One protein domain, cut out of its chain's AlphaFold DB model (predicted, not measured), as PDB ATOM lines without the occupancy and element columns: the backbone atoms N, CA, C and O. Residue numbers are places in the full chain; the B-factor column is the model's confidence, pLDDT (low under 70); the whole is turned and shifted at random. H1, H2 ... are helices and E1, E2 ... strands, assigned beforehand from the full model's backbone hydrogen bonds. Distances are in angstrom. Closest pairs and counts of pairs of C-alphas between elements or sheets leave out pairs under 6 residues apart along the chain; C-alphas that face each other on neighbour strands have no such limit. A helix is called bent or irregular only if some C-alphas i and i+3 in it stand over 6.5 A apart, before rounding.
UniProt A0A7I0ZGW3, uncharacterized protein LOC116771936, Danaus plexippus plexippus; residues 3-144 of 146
ATOM      1  N   ILE A   3     138.503 184.842 216.648       84.19
ATOM      2  CA  ILE A   3     138.677 185.551 217.914       84.19
ATOM      3  C   ILE A   3     137.398 186.325 218.209       84.19
ATOM      4  O   ILE A   3     137.054 187.261 217.492       84.19
ATOM      5  N   ILE A   4     136.706 185.948 219.283       89.00
ATOM      6  CA  ILE A   4     135.568 186.704 219.804       89.00
ATOM      7  C   ILE A   4     136.081 187.585 220.934       89.00
ATOM      8  O   ILE A   4     136.711 187.096 221.876       89.00
ATOM      9  N   TYR A   5     135.791 188.879 220.858       91.69
ATOM     10  CA  TYR A   5     136.162 189.836 221.889       91.69
ATOM     11  C   TYR A   5     134.937 190.585 222.418       91.69
ATOM     12  O   TYR A   5     133.970 190.811 221.694       91.69
ATOM     13  N   ASN A   6     134.965 190.955 223.697       93.56
ATOM     14  CA  ASN A   6     134.010 191.891 224.280       93.56
ATOM     15  C   ASN A   6     134.705 192.825 225.277       93.56
ATOM     16  O   ASN A   6     135.726 192.473 225.864       93.56
ATOM     17  N   PHE A   7     134.148 194.019 225.452       94.00
ATOM     18  CA  PHE A   7     134.574 194.943 226.498       94.00
ATOM     19  C   PHE A   7     133.648 194.792 227.707       94.00
ATOM     20  O   PHE A   7     132.424 194.835 227.572       94.00
ATOM     21  N   GLN A   8     134.232 194.596 228.885       92.25
ATOM     22  CA  GLN A   8     133.544 194.620 230.174       92.25
ATOM     23  C   GLN A   8     134.066 195.824 230.962       92.25
ATOM     24  O   GLN A   8     135.069 195.732 231.665       92.25
ATOM     25  N   GLY A   9     133.414 196.979 230.789       91.62
ATOM     26  CA  GLY A   9     133.991 198.261 231.203       91.62
ATOM     27  C   GLY A   9     135.236 198.571 230.367       91.62
ATOM     28  O   GLY A   9     135.179 198.476 229.143       91.62
ATOM     29  N   ASP A  10     136.355 198.862 231.032       93.19
ATOM     30  CA  ASP A  10     137.653 199.117 230.383       93.19
ATOM     31  C   ASP A  10     138.453 197.830 230.097       93.19
ATOM     32  O   ASP A  10     139.556 197.880 229.552       93.19
ATOM     33  N   GLU A  11     137.925 196.659 230.468       94.25
ATOM     34  CA  GLU A  11     138.618 195.387 230.285       94.25
ATOM     35  C   GLU A  11     138.219 194.708 228.968       94.25
ATOM     36  O   GLU A  11     137.053 194.376 228.747       94.25
ATOM     37  N   LEU A  12     139.203 194.429 228.110       93.44
ATOM     38  CA  LEU A  12     139.024 193.607 226.916       93.44
ATOM     39  C   LEU A  12     139.102 192.119 227.287       93.44
ATOM     40  O   LEU A  12     140.164 191.620 227.665       93.44
ATOM     41  N   LYS A  13     138.003 191.377 227.126       93.06
ATOM     42  CA  LYS A  13     138.014 189.910 227.191       93.06
ATOM     43  C   LYS A  13     138.093 189.344 225.786       93.06
ATOM     44  O   LYS A  13     137.297 189.694 224.919       93.06
ATOM     45  N   VAL A  14     139.009 188.405 225.593       91.31
ATOM     46  CA  VAL A  14     139.225 187.730 224.315       91.31
ATOM     47  C   VAL A  14     139.079 186.227 224.511       91.31
ATOM     48  O   VAL A  14     139.606 185.666 225.472       91.31
ATOM     49  N   ARG A  15     138.357 185.567 223.604       90.56
ATOM     50  CA  ARG A  15     138.262 184.108 223.528       90.56
ATOM     51  C   ARG A  15     138.574 183.656 222.111       90.56
ATOM     52  O   ARG A  15     137.927 184.092 221.161       90.56
ATOM     53  N   VAL A  16     139.552 182.766 221.989       88.38
ATOM     54  CA  VAL A  16     139.790 182.033 220.745       88.38
ATOM     55  C   VAL A  16     138.772 180.901 220.685       88.38
ATOM     56  O   VAL A  16     138.600 180.170 221.657       88.38
ATOM     57  N   VAL A  17     138.077 180.790 219.564       88.56
ATOM     58  CA  VAL A  17     137.150 179.702 219.249       88.56
ATOM     59  C   VAL A  17     137.523 179.126 217.885       88.56
ATOM     60  O   VAL A  17     138.448 179.629 217.240       88.56
ATOM     61  N   ASP A  18     136.774 178.114 217.430       82.44
ATOM     62  CA  ASP A  18     136.921 177.548 216.082       82.44
ATOM     63  C   ASP A  18     138.326 176.925 215.896       82.44
ATOM     64  O   ASP A  18     139.278 177.543 215.415       82.44
ATOM     65  N   TYR A  19     138.467 175.690 216.392       86.00
ATOM     66  CA  TYR A  19     139.737 174.952 216.443       86.00
ATOM     67  C   TYR A  19     139.895 173.928 215.306       86.00
ATOM     68  O   TYR A  19     140.864 173.173 215.306       86.00
ATOM     69  N   GLN A  20     138.974 173.868 214.335       82.44
ATOM     70  CA  GLN A  20     138.977 172.810 213.311       82.44
ATOM     71  C   GLN A  20     140.174 172.855 212.345       82.44
ATOM     72  O   GLN A  20     140.407 171.890 211.625       82.44
ATOM     73  N   THR A  21     140.938 173.949 212.329       81.00
ATOM     74  CA  THR A  21     142.155 174.101 211.511       81.00
ATOM     75  C   THR A  21     143.446 174.055 212.334       81.00
ATOM     76  O   THR A  21     144.532 174.252 211.783       81.00
ATOM     77  N   VAL A  22     143.354 173.831 213.652       84.88
ATOM     78  CA  VAL A  22     144.532 173.714 214.518       84.88
ATOM     79  C   VAL A  22     145.276 172.428 214.192       84.88
ATOM     80  O   VAL A  22     144.691 171.350 214.116       84.88
ATOM     81  N   HIS A  23     146.585 172.546 214.028       85.12
ATOM     82  CA  HIS A  23     147.474 171.428 213.760       85.12
ATOM     83  C   HIS A  23     148.841 171.688 214.399       85.12
ATOM     84  O   HIS A  23     149.174 172.819 214.749       85.12
ATOM     85  N   ALA A  24     149.637 170.632 214.570       86.25
ATOM     86  CA  ALA A  24     151.022 170.778 215.000       86.25
ATOM     87  C   ALA A  24     151.861 171.318 213.834       86.25
ATOM     88  O   ALA A  24     151.860 170.736 212.748       86.25
ATOM     89  N   GLY A  25     152.580 172.415 214.054       84.19
ATOM     90  CA  GLY A  25     153.358 173.070 213.010       84.19
ATOM     91  C   GLY A  25     154.302 174.135 213.554       84.19
ATOM     92  O   GLY A  25     154.456 174.306 214.763       84.19
ATOM     93  N   CYS A  26     154.950 174.855 212.640       87.81
ATOM     94  CA  CYS A  26     155.794 175.989 212.998       87.81
ATOM     95  C   CYS A  26     154.913 177.140 213.502       87.81
ATOM     96  O   CYS A  26     154.118 177.685 212.735       87.81
ATOM     97  N   ALA A  27     155.112 177.535 214.761       87.25
ATOM     98  CA  ALA A  27     154.384 178.603 215.451       87.25
ATOM     99  C   ALA A  27     154.365 179.939 214.681       87.25
ATOM    100  O   ALA A  27     153.413 180.714 214.762       87.25
ATOM    101  N   VAL A  28     155.403 180.196 213.884       94.19
ATOM    102  CA  VAL A  28     155.504 181.410 213.071       94.19
ATOM    103  C   VAL A  28     154.500 181.433 211.918       94.19
ATOM    104  O   VAL A  28     154.059 182.500 211.502       94.19
ATOM    105  N   THR A  29     154.081 180.269 211.429       93.00
ATOM    106  CA  THR A  29     153.084 180.158 210.355       93.00
ATOM    107  C   THR A  29     151.745 180.747 210.797       93.00
ATOM    108  O   THR A  29     151.149 181.532 210.060       93.00
ATOM    109  N   ASP A  30     151.321 180.443 212.029       89.94
ATOM    110  CA  ASP A  30     150.104 181.001 212.629       89.94
ATOM    111  C   ASP A  30     150.225 182.514 212.846       89.94
ATOM    112  O   ASP A  30     149.273 183.258 212.608       89.94
ATOM    113  N   LEU A  31     151.405 182.983 213.262       93.62
ATOM    114  CA  LEU A  31     151.682 184.405 213.459       93.62
ATOM    115  C   LEU A  31     151.604 185.188 212.139       93.62
ATOM    116  O   LEU A  31     150.925 186.212 212.069       93.62
ATOM    117  N   VAL A  32     152.274 184.695 211.094       95.00
ATOM    118  CA  VAL A  32     152.258 185.286 209.747       95.00
ATOM    119  C   VAL A  32     150.834 185.287 209.199       95.00
ATOM    120  O   VAL A  32     150.352 186.332 208.767       95.00
ATOM    121  N   TYR A  33     150.133 184.154 209.281       92.69
ATOM    122  CA  TYR A  33     148.726 184.051 208.898       92.69
ATOM    123  C   TYR A  33     147.872 185.125 209.584       92.69
ATOM    124  O   TYR A  33     147.164 185.879 208.917       92.69
ATOM    125  N   PHE A  34     147.968 185.220 210.912       91.75
ATOM    126  CA  PHE A  34     147.125 186.106 211.704       91.75
ATOM    127  C   PHE A  34     147.389 187.584 211.403       91.75
ATOM    128  O   PHE A  34     146.446 188.341 211.178       91.75
ATOM    129  N   ILE A  35     148.659 187.995 211.366       95.31
ATOM    130  CA  ILE A  35     149.017 189.399 211.153       95.31
ATOM    131  C   ILE A  35     148.688 189.828 209.719       95.31
ATOM    132  O   ILE A  35     147.996 190.822 209.522       95.31
ATOM    133  N   TYR A  36     149.135 189.085 208.702       96.19
ATOM    134  CA  TYR A  36     148.956 189.524 207.314       96.19
ATOM    135  C   TYR A  36     147.490 189.498 206.871       96.19
ATOM    136  O   TYR A  36     147.042 190.416 206.186       96.19
ATOM    137  N   LEU A  37     146.707 188.499 207.293       94.19
ATOM    138  CA  LEU A  37     145.288 188.427 206.934       94.19
ATOM    139  C   LEU A  37     144.379 189.262 207.843       94.19
ATOM    140  O   LEU A  37     143.226 189.514 207.482       94.19
ATOM    141  N   GLY A  38     144.887 189.756 208.974       92.94
ATOM    142  CA  GLY A  38     144.172 190.634 209.905       92.94
ATOM    143  C   GLY A  38     144.511 192.125 209.791       92.94
ATOM    144  O   GLY A  38     143.906 192.928 210.494       92.94
ATOM    145  N   SER A  39     145.472 192.517 208.948       94.62
ATOM    146  CA  SER A  39     145.984 193.897 208.892       94.62
ATOM    147  C   SER A  39     146.107 194.472 207.474       94.62
ATOM    148  O   SER A  39     145.893 193.776 206.477       94.62
ATOM    149  N   ASP A  40     146.432 195.760 207.382       95.75
ATOM    150  CA  ASP A  40     146.761 196.471 206.143       95.75
ATOM    151  C   ASP A  40     148.258 196.837 206.080       95.75
ATOM    152  O   ASP A  40     149.039 196.545 206.991       95.75
ATOM    153  N   GLU A  41     148.678 197.463 204.978       96.50
ATOM    154  CA  GLU A  41     150.079 197.832 204.754       96.50
ATOM    155  C   GLU A  41     150.622 198.817 205.800       96.50
ATOM    156  O   GLU A  41     151.780 198.703 206.221       96.50
ATOM    157  N   GLU A  42     149.815 199.795 206.215       97.44
ATOM    158  CA  GLU A  42     150.240 200.792 207.192       97.44
ATOM    159  C   GLU A  42     150.493 200.137 208.548       97.44
ATOM    160  O   GLU A  42     151.534 200.367 209.173       97.44
ATOM    161  N   PHE A  43     149.583 199.266 208.973       97.50
ATOM    162  CA  PHE A  43     149.729 198.524 210.208       97.50
ATOM    163  C   PHE A  43     150.958 197.607 210.174       97.50
ATOM    164  O   PHE A  43     151.752 197.615 211.119       97.50
ATOM    165  N   LEU A  44     151.171 196.870 209.077       96.88
ATOM    166  CA  LEU A  44     152.356 196.022 208.895       96.88
ATOM    167  C   LEU A  44     153.650 196.834 209.033       96.88
ATOM    168  O   LEU A  44     154.554 196.447 209.775       96.88
ATOM    169  N   ARG A  45     153.710 198.007 208.393       96.75
ATOM    170  CA  ARG A  45     154.862 198.916 208.470       96.75
ATOM    171  C   ARG A  45     155.147 199.389 209.898       96.75
ATOM    172  O   ARG A  45     156.306 199.566 210.260       96.75
ATOM    173  N   LEU A  46     154.107 199.648 210.691       97.31
ATOM    174  CA  LEU A  46     154.232 200.279 212.010       97.31
ATOM    175  C   LEU A  46     154.377 199.288 213.174       97.31
ATOM    176  O   LEU A  46     154.953 199.642 214.215       97.31
ATOM    177  N   TYR A  47     153.825 198.079 213.031       97.62
ATOM    178  CA  TYR A  47     153.595 197.176 214.160       97.62
ATOM    179  C   TYR A  47     154.073 195.742 213.959       97.62
ATOM    180  O   TYR A  47     154.170 195.038 214.962       97.62
ATOM    181  N   PHE A  48     154.425 195.298 212.748       96.81
ATOM    182  CA  PHE A  48     154.793 193.895 212.525       96.81
ATOM    183  C   PHE A  48     155.933 193.427 213.444       96.81
ATOM    184  O   PHE A  48     155.775 192.450 214.174       96.81
ATOM    185  N   ASP A  49     157.048 194.163 213.496       96.75
ATOM    186  CA  ASP A  49     158.207 193.761 214.308       96.75
ATOM    187  C   ASP A  49     157.891 193.816 215.814       96.75
ATOM    188  O   ASP A  49     158.344 192.976 216.594       96.75
ATOM    189  N   LYS A  50     157.040 194.768 216.231       97.81
ATOM    190  CA  LYS A  50     156.563 194.869 217.619       97.81
ATOM    191  C   LYS A  50     155.720 193.654 217.997       97.81
ATOM    192  O   LYS A  50     155.901 193.111 219.083       97.81
ATOM    193  N   LEU A  51     154.829 193.221 217.105       97.06
ATOM    194  CA  LEU A  51     153.987 192.044 217.308       97.06
ATOM    195  C   LEU A  51     154.805 190.757 217.310       97.06
ATOM    196  O   LEU A  51     154.604 189.932 218.195       97.06
ATOM    197  N   ALA A  52     155.761 190.608 216.394       96.94
ATOM    198  CA  ALA A  52     156.653 189.452 216.370       96.94
ATOM    199  C   ALA A  52     157.471 189.341 217.666       96.94
ATOM    200  O   ALA A  52     157.533 188.275 218.284       96.94
ATOM    201  N   ASN A  53     158.023 190.459 218.144       97.81
ATOM    202  CA  ASN A  53     158.749 190.480 219.408       97.81
ATOM    203  C   ASN A  53     157.836 190.192 220.614       97.81
ATOM    204  O   ASN A  53     158.212 189.440 221.520       97.81
ATOM    205  N   HIS A  54     156.636 190.775 220.631       97.31
ATOM    206  CA  HIS A  54     155.655 190.542 221.688       97.31
ATOM    207  C   HIS A  54     155.197 189.079 221.731       97.31
ATOM    208  O   HIS A  54     155.105 188.495 222.814       97.31
ATOM    209  N   TYR A  55     154.970 188.471 220.565       96.69
ATOM    210  CA  TYR A  55     154.615 187.063 220.432       96.69
ATOM    211  C   TYR A  55     155.689 186.166 221.046       96.69
ATOM    212  O   TYR A  55     155.383 185.378 221.939       96.69
ATOM    213  N   TYR A  56     156.951 186.329 220.639       97.38
ATOM    214  CA  TYR A  56     158.024 185.483 221.154       97.38
ATOM    215  C   TYR A  56     158.235 185.682 222.662       97.38
ATOM    216  O   TYR A  56     158.323 184.711 223.404       97.38
ATOM    217  N   THR A  57     158.189 186.925 223.153       97.88
ATOM    218  CA  THR A  57     158.268 187.210 224.600       97.88
ATOM    219  C   THR A  57     157.137 186.515 225.379       97.88
ATOM    220  O   THR A  57     157.343 185.984 226.473       97.88
ATOM    221  N   SER A  58     155.929 186.484 224.812       96.81
ATOM    222  CA  SER A  58     154.776 185.804 225.411       96.81
ATOM    223  C   SER A  58     154.916 184.281 225.372       96.81
ATOM    224  O   SER A  58     154.550 183.611 226.342       96.81
ATOM    225  N   LEU A  59     155.478 183.737 224.288       95.50
ATOM    226  CA  LEU A  59     155.808 182.321 224.147       95.50
ATOM    227  C   LEU A  59     156.853 181.892 225.183       95.50
ATOM    228  O   LEU A  59     156.638 180.909 225.885       95.50
ATOM    229  N   GLU A  60     157.927 182.664 225.360       97.06
ATOM    230  CA  GLU A  60     158.938 182.410 226.394       97.06
ATOM    231  C   GLU A  60     158.318 182.373 227.792       97.06
ATOM    232  O   GLU A  60     158.591 181.464 228.579       97.06
ATOM    233  N   ALA A  61     157.456 183.342 228.112       97.81
ATOM    234  CA  ALA A  61     156.754 183.367 229.388       97.81
ATOM    235  C   ALA A  61     155.829 182.148 229.558       97.81
ATOM    236  O   ALA A  61     155.731 181.600 230.657       97.81
ATOM    237  N   ALA A  62     155.163 181.703 228.489       96.50
ATOM    238  CA  ALA A  62     154.316 180.515 228.512       96.50
ATOM    239  C   ALA A  62     155.117 179.228 228.739       96.50
ATOM    240  O   ALA A  62     154.747 178.446 229.612       96.50
ATOM    241  N   LEU A  63     156.229 179.046 228.024       96.44
ATOM    242  CA  LEU A  63     157.126 177.899 228.186       96.44
ATOM    243  C   LEU A  63     157.686 177.836 229.612       96.44
ATOM    244  O   LEU A  63     157.584 176.799 230.266       96.44
ATOM    245  N   LYS A  64     158.136 178.973 230.158       97.44
ATOM    246  CA  LYS A  64     158.619 179.061 231.546       97.44
ATOM    247  C   LYS A  64     157.551 178.685 232.575       97.44
ATOM    248  O   LYS A  64     157.855 177.967 233.522       97.44
ATOM    249  N   ARG A  65     156.289 179.108 232.393       98.06
ATOM    250  CA  ARG A  65     155.169 178.691 233.269       98.06
ATOM    251  C   ARG A  65     154.924 177.181 233.242       98.06
ATOM    252  O   ARG A  65     154.430 176.636 234.222       98.06
ATOM    253  N   LEU A  66     155.273 176.521 232.141       97.25
ATOM    254  CA  LEU A  66     155.197 175.069 231.977       97.25
ATOM    255  C   LEU A  66     156.495 174.355 232.389       97.25
ATOM    256  O   LEU A  66     156.620 173.156 232.168       97.25
ATOM    257  N   SER A  67     157.447 175.066 233.010       97.81
ATOM    258  CA  SER A  67     158.775 174.548 233.377       97.81
ATOM    259  C   SER A  67     159.588 174.022 232.184       97.81
ATOM    260  O   SER A  67     160.397 173.111 232.335       97.81
ATOM    261  N   VAL A  68     159.380 174.604 230.999       97.88
ATOM    262  CA  VAL A  68     160.153 174.338 229.780       97.88
ATOM    263  C   VAL A  68     161.122 175.495 229.545       97.88
ATOM    264  O   VAL A  68     160.706 176.656 229.576       97.88
ATOM    265  N   ASP A  69     162.400 175.196 229.301       96.94
ATOM    266  CA  ASP A  69     163.401 176.220 228.986       96.94
ATOM    267  C   ASP A  69     163.288 176.654 227.512       96.94
ATOM    268  O   ASP A  69     163.593 175.855 226.621       96.94
ATOM    269  N   PRO A  70     162.862 177.900 227.220       94.44
ATOM    270  CA  PRO A  70     162.743 178.380 225.847       94.44
ATOM    271  C   PRO A  70     164.079 178.439 225.102       94.44
ATOM    272  O   PRO A  70     164.071 178.307 223.882       94.44
ATOM    273  N   VAL A  71     165.209 178.616 225.794       95.44
ATOM    274  CA  VAL A  71     166.530 178.686 225.146       95.44
ATOM    275  C   VAL A  71     166.916 177.331 224.558       95.44
ATOM    276  O   VAL A  71     167.491 177.278 223.475       95.44
ATOM    277  N   GLU A  72     166.539 176.247 225.233       96.38
ATOM    278  CA  GLU A  72     166.817 174.882 224.788       96.38
ATOM    279  C   GLU A  72     165.837 174.416 223.704       96.38
ATOM    280  O   GLU A  72     166.245 173.788 222.730       96.38
ATOM    281  N   VAL A  73     164.537 174.712 223.849       95.25
ATOM    282  CA  VAL A  73     163.521 174.152 222.935       95.25
ATOM    283  C   VAL A  73     163.256 175.009 221.704       95.25
ATOM    284  O   VAL A  73     162.964 174.464 220.640       95.25
ATOM    285  N   TYR A  74     163.300 176.337 221.834       95.19
ATOM    286  CA  TYR A  74     162.974 177.240 220.735       95.19
ATOM    287  C   TYR A  74     163.583 178.638 220.926       95.19
ATOM    288  O   TYR A  74     162.852 179.595 221.185       95.19
ATOM    289  N   PRO A  75     164.917 178.769 220.817       96.44
ATOM    290  CA  PRO A  75     165.614 180.024 221.073       96.44
ATOM    291  C   PRO A  75     165.259 181.135 220.073       96.44
ATOM    292  O   PRO A  75     164.877 180.884 218.928       96.44
ATOM    293  N   ARG A  76     165.473 182.393 220.490       96.50
ATOM    294  CA  ARG A  76     165.103 183.616 219.746       96.50
ATOM    295  C   ARG A  76     165.638 183.599 218.324       96.50
ATOM    296  O   ARG A  76     164.918 183.912 217.385       96.50
ATOM    297  N   GLU A  77     166.896 183.212 218.177       97.00
ATOM    298  CA  GLU A  77     167.564 183.160 216.883       97.00
ATOM    299  C   GLU A  77     166.892 182.159 215.935       97.00
ATOM    300  O   GLU A  77     166.818 182.411 214.735       97.00
ATOM    301  N   GLN A  78     166.381 181.034 216.454       96.81
ATOM    302  CA  GLN A  78     165.606 180.090 215.650       96.81
ATOM    303  C   GLN A  78     164.263 180.699 215.246       96.81
ATOM    304  O   GLN A  78     163.905 180.615 214.078       96.81
ATOM    305  N   PHE A  79     163.563 181.366 216.166       96.81
ATOM    306  CA  PHE A  79     162.323 182.075 215.844       96.81
ATOM    307  C   PHE A  79     162.519 183.141 214.757       96.81
ATOM    308  O   PHE A  79     161.716 183.229 213.835       96.81
ATOM    309  N   GLU A  80     163.587 183.938 214.824       95.94
ATOM    310  CA  GLU A  80     163.878 184.968 213.817       95.94
ATOM    311  C   GLU A  80     164.221 184.365 212.449       95.94
ATOM    312  O   GLU A  80     163.780 184.883 211.416       95.94
ATOM    313  N   ARG A  81     164.961 183.245 212.430       96.19
ATOM    314  CA  ARG A  81     165.210 182.474 211.202       96.19
ATOM    315  C   ARG A  81     163.912 181.940 210.609       96.19
ATOM    316  O   ARG A  81     163.659 182.176 209.429       96.19
ATOM    317  N   ASP A  82     163.088 181.288 211.424       96.56
ATOM    318  CA  ASP A  82     161.797 180.741 211.007       96.56
ATOM    319  C   ASP A  82     160.877 181.849 210.495       96.56
ATOM    320  O   ASP A  82     160.244 181.691 209.456       96.56
ATOM    321  N   LEU A  83     160.838 182.998 211.173       96.00
ATOM    322  CA  LEU A  83     160.062 184.153 210.737       96.00
ATOM    323  C   LEU A  83     160.474 184.587 209.345       96.00
ATOM    324  O   LEU A  83     159.622 184.631 208.464       96.00
ATOM    325  N   LYS A  84     161.770 184.811 209.114       94.56
ATOM    326  CA  LYS A  84     162.271 185.184 207.791       94.56
ATOM    327  C   LYS A  84     161.955 184.127 206.729       94.56
ATOM    328  O   LYS A  84     161.539 184.489 205.633       94.56
ATOM    329  N   GLU A  85     162.122 182.845 207.050       95.06
ATOM    330  CA  GLU A  85     161.836 181.734 206.135       95.06
ATOM    331  C   GLU A  85     160.344 181.636 205.789       95.06
ATOM    332  O   GLU A  85     159.990 181.314 204.656       95.06
ATOM    333  N   LYS A  86     159.457 181.916 206.750       94.94
ATOM    334  CA  LYS A  86     158.008 181.790 206.569       94.94
ATOM    335  C   LYS A  86     157.337 183.058 206.056       94.94
ATOM    336  O   LYS A  86     156.186 182.962 205.659       94.94
ATOM    337  N   LEU A  87     157.996 184.214 205.971       94.75
ATOM    338  CA  LEU A  87     157.364 185.422 205.415       94.75
ATOM    339  C   LEU A  87     156.746 185.226 204.009       94.75
ATOM    340  O   LEU A  87     155.616 185.676 203.821       94.75
ATOM    341  N   PRO A  88     157.365 184.508 203.044       94.56
ATOM    342  CA  PRO A  88     156.734 184.238 201.746       94.56
ATOM    343  C   PRO A  88     155.389 183.496 201.833       94.56
ATOM    344  O   PRO A  88     154.553 183.625 200.937       94.56
ATOM    345  N   TYR A  89     155.140 182.758 202.924       94.50
ATOM    346  CA  TYR A  89     153.845 182.125 203.188       94.50
ATOM    347  C   TYR A  89     152.703 183.147 203.240       94.50
ATOM    348  O   TYR A  89     151.587 182.812 202.851       94.50
ATOM    349  N   ALA A  90     152.978 184.398 203.635       95.94
ATOM    350  CA  ALA A  90     152.004 185.489 203.642       95.94
ATOM    351  C   ALA A  90     151.353 185.700 202.268       95.94
ATOM    352  O   ALA A  90     150.144 185.909 202.182       95.94
ATOM    353  N   VAL A  91     152.132 185.597 201.185       96.50
ATOM    354  CA  VAL A  91     151.609 185.720 199.817       96.50
ATOM    355  C   VAL A  91     150.702 184.546 199.485       96.50
ATOM    356  O   VAL A  91     149.608 184.753 198.967       96.50
ATOM    357  N   LEU A  92     151.125 183.320 199.815       94.31
ATOM    358  CA  LEU A  92     150.339 182.115 199.554       94.31
ATOM    359  C   LEU A  92     148.974 182.186 200.250       94.31
ATOM    360  O   LEU A  92     147.943 182.009 199.601       94.31
ATOM    361  N   VAL A  93     148.947 182.497 201.548       92.81
ATOM    362  CA  VAL A  93     147.676 182.638 202.278       92.81
ATOM    363  C   VAL A  93     146.888 183.865 201.836       92.81
ATOM    364  O   VAL A  93     145.661 183.821 201.815       92.81
ATOM    365  N   GLY A  94     147.572 184.934 201.421       94.62
ATOM    366  CA  GLY A  94     146.957 186.117 200.831       94.62
ATOM    367  C   GLY A  94     146.175 185.784 199.561       94.62
ATOM    368  O   GLY A  94     145.047 186.234 199.407       94.62
ATOM    369  N   VAL A  95     146.719 184.944 198.679       92.44
ATOM    370  CA  VAL A  95     146.005 184.490 197.475       92.44
ATOM    371  C   VAL A  95     144.824 183.588 197.838       92.44
ATOM    372  O   VAL A  95     143.738 183.754 197.290       92.44
ATOM    373  N   LEU A  96     145.030 182.632 198.746       89.19
ATOM    374  CA  LEU A  96     144.049 181.577 199.012       89.19
ATOM    375  C   LEU A  96     142.880 182.026 199.895       89.19
ATOM    376  O   LEU A  96     141.761 181.556 199.703       89.19
ATOM    377  N   LEU A  97     143.127 182.889 200.881       89.62
ATOM    378  CA  LEU A  97     142.184 183.119 201.983       89.62
ATOM    379  C   LEU A  97     141.713 184.565 202.083       89.62
ATOM    380  O   LEU A  97     140.582 184.807 202.504       89.62
ATOM    381  N   LEU A  98     142.528 185.533 201.656       92.25
ATOM    382  CA  LEU A  98     142.133 186.939 201.707       92.25
ATOM    383  C   LEU A  98     140.845 187.243 200.920       92.25
ATOM    384  O   LEU A  98     140.049 188.003 201.466       92.25
ATOM    385  N   PRO A  99     140.572 186.655 199.728       89.62
ATOM    386  CA  PRO A  99     139.311 186.887 199.019       89.62
ATOM    387  C   PRO A  99     138.084 186.524 199.855       89.62
ATOM    388  O   PRO A  99     137.100 187.252 199.833       89.62
ATOM    389  N   VAL A 100     138.159 185.430 200.619       86.25
ATOM    390  CA  VAL A 100     137.078 184.974 201.506       86.25
ATOM    391  C   VAL A 100     136.930 185.912 202.703       86.25
ATOM    392  O   VAL A 100     135.816 186.230 203.102       86.25
ATOM    393  N   ILE A 101     138.048 186.380 203.264       87.69
ATOM    394  CA  ILE A 101     138.071 187.242 204.456       87.69
ATOM    395  C   ILE A 101     137.489 188.631 204.178       87.69
ATOM    396  O   ILE A 101     136.845 189.206 205.050       87.69
ATOM    397  N   VAL A 102     137.737 189.184 202.991       90.00
ATOM    398  CA  VAL A 102     137.293 190.538 202.609       90.00
ATOM    399  C   VAL A 102     136.054 190.530 201.716       90.00
ATOM    400  O   VAL A 102     135.708 191.563 201.141       90.00
ATOM    401  N   ALA A 103     135.417 189.370 201.560       87.00
ATOM    402  CA  ALA A 103     134.207 189.217 200.775       87.00
ATOM    403  C   ALA A 103     133.073 190.063 201.360       87.00
ATOM    404  O   ALA A 103     132.885 190.110 202.576       87.00
ATOM    405  N   ASP A 104     132.267 190.669 200.490       82.88
ATOM    406  CA  ASP A 104     131.017 191.288 200.929       82.88
ATOM    407  C   ASP A 104     130.057 190.214 201.467       82.88
ATOM    408  O   ASP A 104     130.081 189.068 201.011       82.88
ATOM    409  N   GLU A 105     129.147 190.592 202.368       74.94
ATOM    410  CA  GLU A 105     128.183 189.672 203.004       74.94
ATOM    411  C   GLU A 105     127.379 188.830 201.992       74.94
ATOM    412  O   GLU A 105     127.008 187.691 202.268       74.94
ATOM    413  N   ASN A 106     127.151 189.365 200.789       72.75
ATOM    414  CA  ASN A 106     126.389 188.711 199.721       72.75
ATOM    415  C   ASN A 106     127.236 187.836 198.778       72.75
ATOM    416  O   ASN A 106     126.689 187.193 197.880       72.75
ATOM    417  N   SER A 107     128.557 187.830 198.955       71.88
ATOM    418  CA  SER A 107     129.532 187.198 198.057       71.88
ATOM    419  C   SER A 107     130.060 185.861 198.591       71.88
ATOM    420  O   SER A 107     130.986 185.293 198.012       71.88
ATOM    421  N   GLY A 108     129.484 185.357 199.688       65.56
ATOM    422  CA  GLY A 108     129.869 184.083 200.289       65.56
ATOM    423  C   GLY A 108     129.593 182.865 199.386       65.56
ATOM    424  O   GLY A 108     128.715 182.923 198.517       65.56
ATOM    425  N   PRO A 109     130.309 181.741 199.598       62.91
ATOM    426  CA  PRO A 109     130.083 180.491 198.874       62.91
ATOM    427  C   PRO A 109     128.626 180.029 198.988       62.91
ATOM    428  O   PRO A 109     128.105 179.842 200.089       62.91
ATOM    429  N   LYS A 110     127.961 179.808 197.851       66.62
ATOM    430  CA  LYS A 110     126.616 179.217 197.819       66.62
ATOM    431  C   LYS A 110     126.748 177.702 197.842       66.62
ATOM    432  O   LYS A 110     126.870 177.078 196.793       66.62
ATOM    433  N   ILE A 111     126.756 177.122 199.038       62.50
ATOM    434  CA  ILE A 111     126.780 175.667 199.196       62.50
ATOM    435  C   ILE A 111     125.391 175.133 198.830       62.50
ATOM    436  O   ILE A 111     124.455 175.210 199.623       62.50
ATOM    437  N   ASN A 112     125.255 174.628 197.605       62.25
ATOM    438  CA  ASN A 112     124.097 173.844 197.191       62.25
ATOM    439  C   ASN A 112     124.349 172.374 197.568       62.25
ATOM    440  O   ASN A 112     125.491 171.927 197.572       62.25
ATOM    441  N   ASN A 113     123.295 171.627 197.905       62.97
ATOM    442  CA  ASN A 113     123.386 170.260 198.449       62.97
ATOM    443  C   ASN A 113     123.973 169.205 197.487       62.97
ATOM    444  O   ASN A 113     124.150 168.059 197.896       62.97
ATOM    445  N   ASP A 114     124.286 169.584 196.251       61.94
ATOM    446  CA  ASP A 114     124.814 168.698 195.223       61.94
ATOM    447  C   ASP A 114     126.297 169.028 195.001       61.94
ATOM    448  O   ASP A 114     126.622 170.073 194.451       61.94
ATOM    449  N   GLU A 115     127.155 168.129 195.494       57.00
ATOM    450  CA  GLU A 115     128.616 168.045 195.327       57.00
ATOM    451  C   GLU A 115     129.426 169.337 195.576       57.00
ATOM    452  O   GLU A 115     129.387 170.313 194.833       57.00
ATOM    453  N   ALA A 116     130.256 169.311 196.624       58.31
ATOM    454  CA  ALA A 116     131.205 170.379 196.919       58.31
ATOM    455  C   ALA A 116     132.289 170.461 195.826       58.31
ATOM    456  O   ALA A 116     133.322 169.797 195.906       58.31
ATOM    457  N   ASP A 117     132.056 171.288 194.809       66.88
ATOM    458  CA  ASP A 117     133.063 171.657 193.820       66.88
ATOM    459  C   ASP A 117     134.008 172.718 194.416       66.88
ATOM    460  O   ASP A 117     133.600 173.633 195.138       66.88
ATOM    461  N   VAL A 118     135.296 172.636 194.091       63.81
ATOM    462  CA  VAL A 118     136.282 173.674 194.423       63.81
ATOM    463  C   VAL A 118     135.862 175.019 193.814       63.81
ATOM    464  O   VAL A 118     136.107 176.069 194.410       63.81
ATOM    465  N   SER A 119     135.158 175.002 192.675       65.75
ATOM    466  CA  SER A 119     134.638 176.216 192.035       65.75
ATOM    467  C   SER A 119     133.620 176.982 192.897       65.75
ATOM    468  O   SER A 119     133.566 178.210 192.823       65.75
ATOM    469  N   THR A 120     132.883 176.303 193.789       63.25
ATOM    470  CA  THR A 120     131.920 176.930 194.718       63.25
ATOM    471  C   THR A 120     132.582 177.840 195.753       63.25
ATOM    472  O   THR A 120     131.924 178.721 196.305       63.25
ATOM    473  N   PHE A 121     133.882 177.654 196.002       63.19
ATOM    474  CA  PHE A 121     134.683 178.483 196.905       63.19
ATOM    475  C   PHE A 121     135.396 179.639 196.190       63.19
ATOM    476  O   PHE A 121     136.101 180.410 196.842       63.19
ATOM    477  N   ILE A 122     135.220 179.793 194.870       69.88
ATOM    478  CA  ILE A 122     135.749 180.948 194.140       69.88
ATOM    479  C   ILE A 122     134.953 182.183 194.560       69.88
ATOM    480  O   ILE A 122     133.845 182.438 194.087       69.88
ATOM    481  N   VAL A 123     135.544 182.968 195.454       76.38
ATOM    482  CA  VAL A 123     135.005 184.262 195.863       76.38
ATOM    483  C   VAL A 123     135.487 185.330 194.894       76.38
ATOM    484  O   VAL A 123     136.681 185.451 194.608       76.38
ATOM    485  N   LYS A 124     134.549 186.130 194.379       80.75
ATOM    486  CA  LYS A 124     134.882 187.272 193.529       80.75
ATOM    487  C   LYS A 124     135.695 188.284 194.341       80.75
ATOM    488  O   LYS A 124     135.237 188.768 195.369       80.75
ATOM    489  N   THR A 125     136.881 188.624 193.853       84.31
ATOM    490  CA  THR A 125     137.732 189.646 194.470       84.31
ATOM    491  C   THR A 125     137.126 191.044 194.326       84.31
ATOM    492  O   THR A 125     136.451 191.330 193.333       84.31
ATOM    493  N   ASN A 126     137.426 191.933 195.273       88.50
ATOM    494  CA  ASN A 126     137.017 193.340 195.277       88.50
ATOM    495  C   ASN A 126     138.230 194.279 195.436       88.50
ATOM    496  O   ASN A 126     139.380 193.834 195.505       88.50
ATOM    497  N   ASP A 127     137.978 195.587 195.481       93.81
ATOM    498  CA  ASP A 127     139.041 196.590 195.610       93.81
ATOM    499  C   ASP A 127     139.809 196.451 196.934       93.81
ATOM    500  O   ASP A 127     141.032 196.606 196.945       93.81
ATOM    501  N   LEU A 128     139.123 196.060 198.016       93.75
ATOM    502  CA  LEU A 128     139.732 195.816 199.326       93.75
ATOM    503  C   LEU A 128     140.707 194.629 199.293       93.75
ATOM    504  O   LEU A 128     141.799 194.715 199.853       93.75
ATOM    505  N   PHE A 129     140.361 193.540 198.596       94.56
ATOM    506  CA  PHE A 129     141.304 192.452 198.323       94.56
ATOM    507  C   PHE A 129     142.543 192.981 197.598       94.56
ATOM    508  O   PHE A 129     143.664 192.715 198.030       94.56
ATOM    509  N   ALA A 130     142.352 193.736 196.513       95.44
ATOM    510  CA  ALA A 130     143.460 194.220 195.702       95.44
ATOM    511  C   ALA A 130     144.381 195.159 196.499       95.44
ATOM    512  O   ALA A 130     145.601 195.075 196.372       95.44
ATOM    513  N   GLU A 131     143.818 196.031 197.333       96.69
ATOM    514  CA  GLU A 131     144.560 196.900 198.246       96.69
ATOM    515  C   GLU A 131     145.369 196.102 199.270       96.69
ATOM    516  O   GLU A 131     146.592 196.241 199.335       96.69
ATOM    517  N   ARG A 132     144.711 195.218 200.025       96.94
ATOM    518  CA  ARG A 132     145.372 194.452 201.086       96.94
ATOM    519  C   ARG A 132     146.419 193.491 200.532       96.94
ATOM    520  O   ARG A 132     147.513 193.409 201.080       96.94
ATOM    521  N   PHE A 133     146.136 192.823 199.414       97.31
ATOM    522  CA  PHE A 133     147.092 191.920 198.773       97.31
ATOM    523  C   PHE A 133     148.333 192.662 198.261       97.31
ATOM    524  O   PHE A 133     149.453 192.187 198.456       97.31
ATOM    525  N   ARG A 134     148.170 193.865 197.683       97.19
ATOM    526  CA  ARG A 134     149.317 194.728 197.344       97.19
ATOM    527  C   ARG A 134     150.146 195.071 198.579       97.19
ATOM    528  O   ARG A 134     151.369 195.019 198.497       97.19
ATOM    529  N   GLY A 135     149.500 195.354 199.709       97.31
ATOM    530  CA  GLY A 135     150.176 195.597 200.984       97.31
ATOM    531  C   GLY A 135     151.035 194.419 201.453       97.31
ATOM    532  O   GLY A 135     152.187 194.617 201.836       97.31
ATOM    533  N   ILE A 136     150.514 193.189 201.351       97.56
ATOM    534  CA  ILE A 136     151.260 191.957 201.668       97.56
ATOM    535  C   ILE A 136     152.519 191.852 200.796       97.56
ATOM    536  O   ILE A 136     153.620 191.657 201.313       97.56
ATOM    537  N   VAL A 137     152.367 192.008 199.476       97.25
ATOM    538  CA  VAL A 137     153.483 191.903 198.520       97.25
ATOM    539  C   VAL A 137     154.518 193.012 198.748       97.25
ATOM    540  O   VAL A 137     155.712 192.724 198.798       97.25
ATOM    541  N   SER A 138     154.073 194.259 198.943       96.88
ATOM    542  CA  SER A 138     154.928 195.420 199.245       96.88
ATOM    543  C   SER A 138     155.790 195.176 200.484       96.88
ATOM    544  O   SER A 138     157.004 195.399 200.461       96.88
ATOM    545  N   ASP A 139     155.193 194.660 201.561       96.81
ATOM    546  CA  ASP A 139     155.920 194.384 202.798       96.81
ATOM    547  C   ASP A 139     156.903 193.209 202.651       96.81
ATOM    548  O   ASP A 139     158.034 193.289 203.131       96.81
ATOM    549  N   CYS A 140     156.540 192.160 201.910       95.56
ATOM    550  CA  CYS A 140     157.456 191.059 201.597       95.56
ATOM    551  C   CYS A 140     158.677 191.521 200.775       95.56
ATOM    552  O   CYS A 140     159.807 191.146 201.096       95.56
ATOM    553  N   ILE A 141     158.483 192.390 199.773       96.19
ATOM    554  CA  ILE A 141     159.586 193.006 199.012       96.19
ATOM    555  C   ILE A 141     160.455 193.867 199.936       96.19
ATOM    556  O   ILE A 141     161.678 193.743 199.940       96.19
ATOM    557  N   ARG A 142     159.837 194.708 200.777       95.19
ATOM    558  CA  ARG A 142     160.546 195.556 201.754       95.19
ATOM    559  C   ARG A 142     161.442 194.739 202.687       95.19
ATOM    560  O   ARG A 142     162.512 195.204 203.072       95.19
ATOM    561  N   ARG A 143     161.008 193.529 203.046       93.69
ATOM    562  CA  ARG A 143     161.735 192.597 203.920       93.69
ATOM    563  C   ARG A 143     162.746 191.714 203.176       93.69
ATOM    564  O   ARG A 143     163.465 190.958 203.827       93.69
ATOM    565  N   GLY A 144     162.832 191.823 201.848       94.75
ATOM    566  CA  GLY A 144     163.789 191.089 201.017       94.75
ATOM    567  C   GLY A 144     163.515 189.586 200.946       94.75
ATOM    568  O   GLY A 144     164.460 188.798 200.910       94.75
TER     569      GLY A 144
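What this domain is: This is residues 3 to 144 of the 146 residues of the protein "uncharacterized protein LOC116771936" of Danaus plexippus plexippus (UniProt A0A7I0ZGW3). A cluster of helices is built round H1, which sits between the long, kinked H2 and H5, with H4 packed at its first end and H7 side by side with H5. A two-stranded hairpin, E1 and E2, lies apart from H2 to H7; its turn, residues 7 to 12, sticks out, as do residues 113 to 118 in a loose loop and the start of H6. The printed part has 142 residues, with two strands and then seven helices, in the order E1 E2 H1 H2 H3 H4 H5 H6 H7; the sheet, E1 - E2, is antiparallel and the class is mostly helix. It is only just loose, close to compact, with a radius of gyration of the C-alphas of 17.8 A and spans of 51 by 38 by 36 A.

How they stand to each other: E1, residues 3 to 8, and E2, residues 11 to 17, form an antiparallel hairpin at 157 degrees, with N 4 and O 15 at 2.9 A and N 13 and O 6 at 2.8 A. H1, residues 27 to 38, and H2, residues 41 to 65, form a helical hairpin; they touch at the C-alphas of Ile 35 and Phe 48, their closest, 7.4 A apart, at a shallow tilt of 34 degrees, only just short of steep, opposite ways. H2 has a kink of 55 degrees near residue 48 and is irregular, with C-alphas 46 and 49 8.0 A apart. H3, residues 70 to 73, and H2 touch only at the corner, and only just, with 3 pairs of C-alphas within 8 A; the closest are those of Glu 60 and Pro 70, 5.6 A. H4, residues 76 to 86, touches H1 with Val 28 and Leu 83 closest, their C-alphas 5.8 A apart, at a steep tilt of 54 degrees. H5, residues 89 to 101, irregular with C-alphas 96 and 99 7.1 A apart, touches H1 at the C-alphas of Val 32 and Ala 90, the closest, 6.1 A. H6, residues 118 to 121, touches no helix. H7, residues 127 to 142, touches H5 at a shallow tilt of 12 degrees, opposite ways, the closest C-alphas being those of Pro 99 and Phe 129, 6.0 A; it touches H2 too, with Glu 41 and Gly 135 closest, their C-alphas 4.4 A apart. In H1, H4 and H7 every O i to N i+4 pair is within hydrogen-bond range, in H2 19 of 21 and in H5 7 of 9; H3 and H6 are too short for such a pair.

Where its parts are: E1 begins at C-alpha 3 (138.677, 185.551, 217.914), and E2 is 19.2 A long. H2 is 34.7 A long, H7 22.4 A, H1 16.7 A, H5 16.6 A and H4 15.1 A. H7 ends at C-alpha 142 (160.546, 195.556, 201.754).

The domain as a whole: The C-alphas of Val 71 and Asp 114, the two farthest apart, are 52.3 A apart. The printed part has no cut. The link from H5 to H6, 16 residues, is long. Residues 108 to 122 have pLDDT under 70; the mean of the printed part is 89.8.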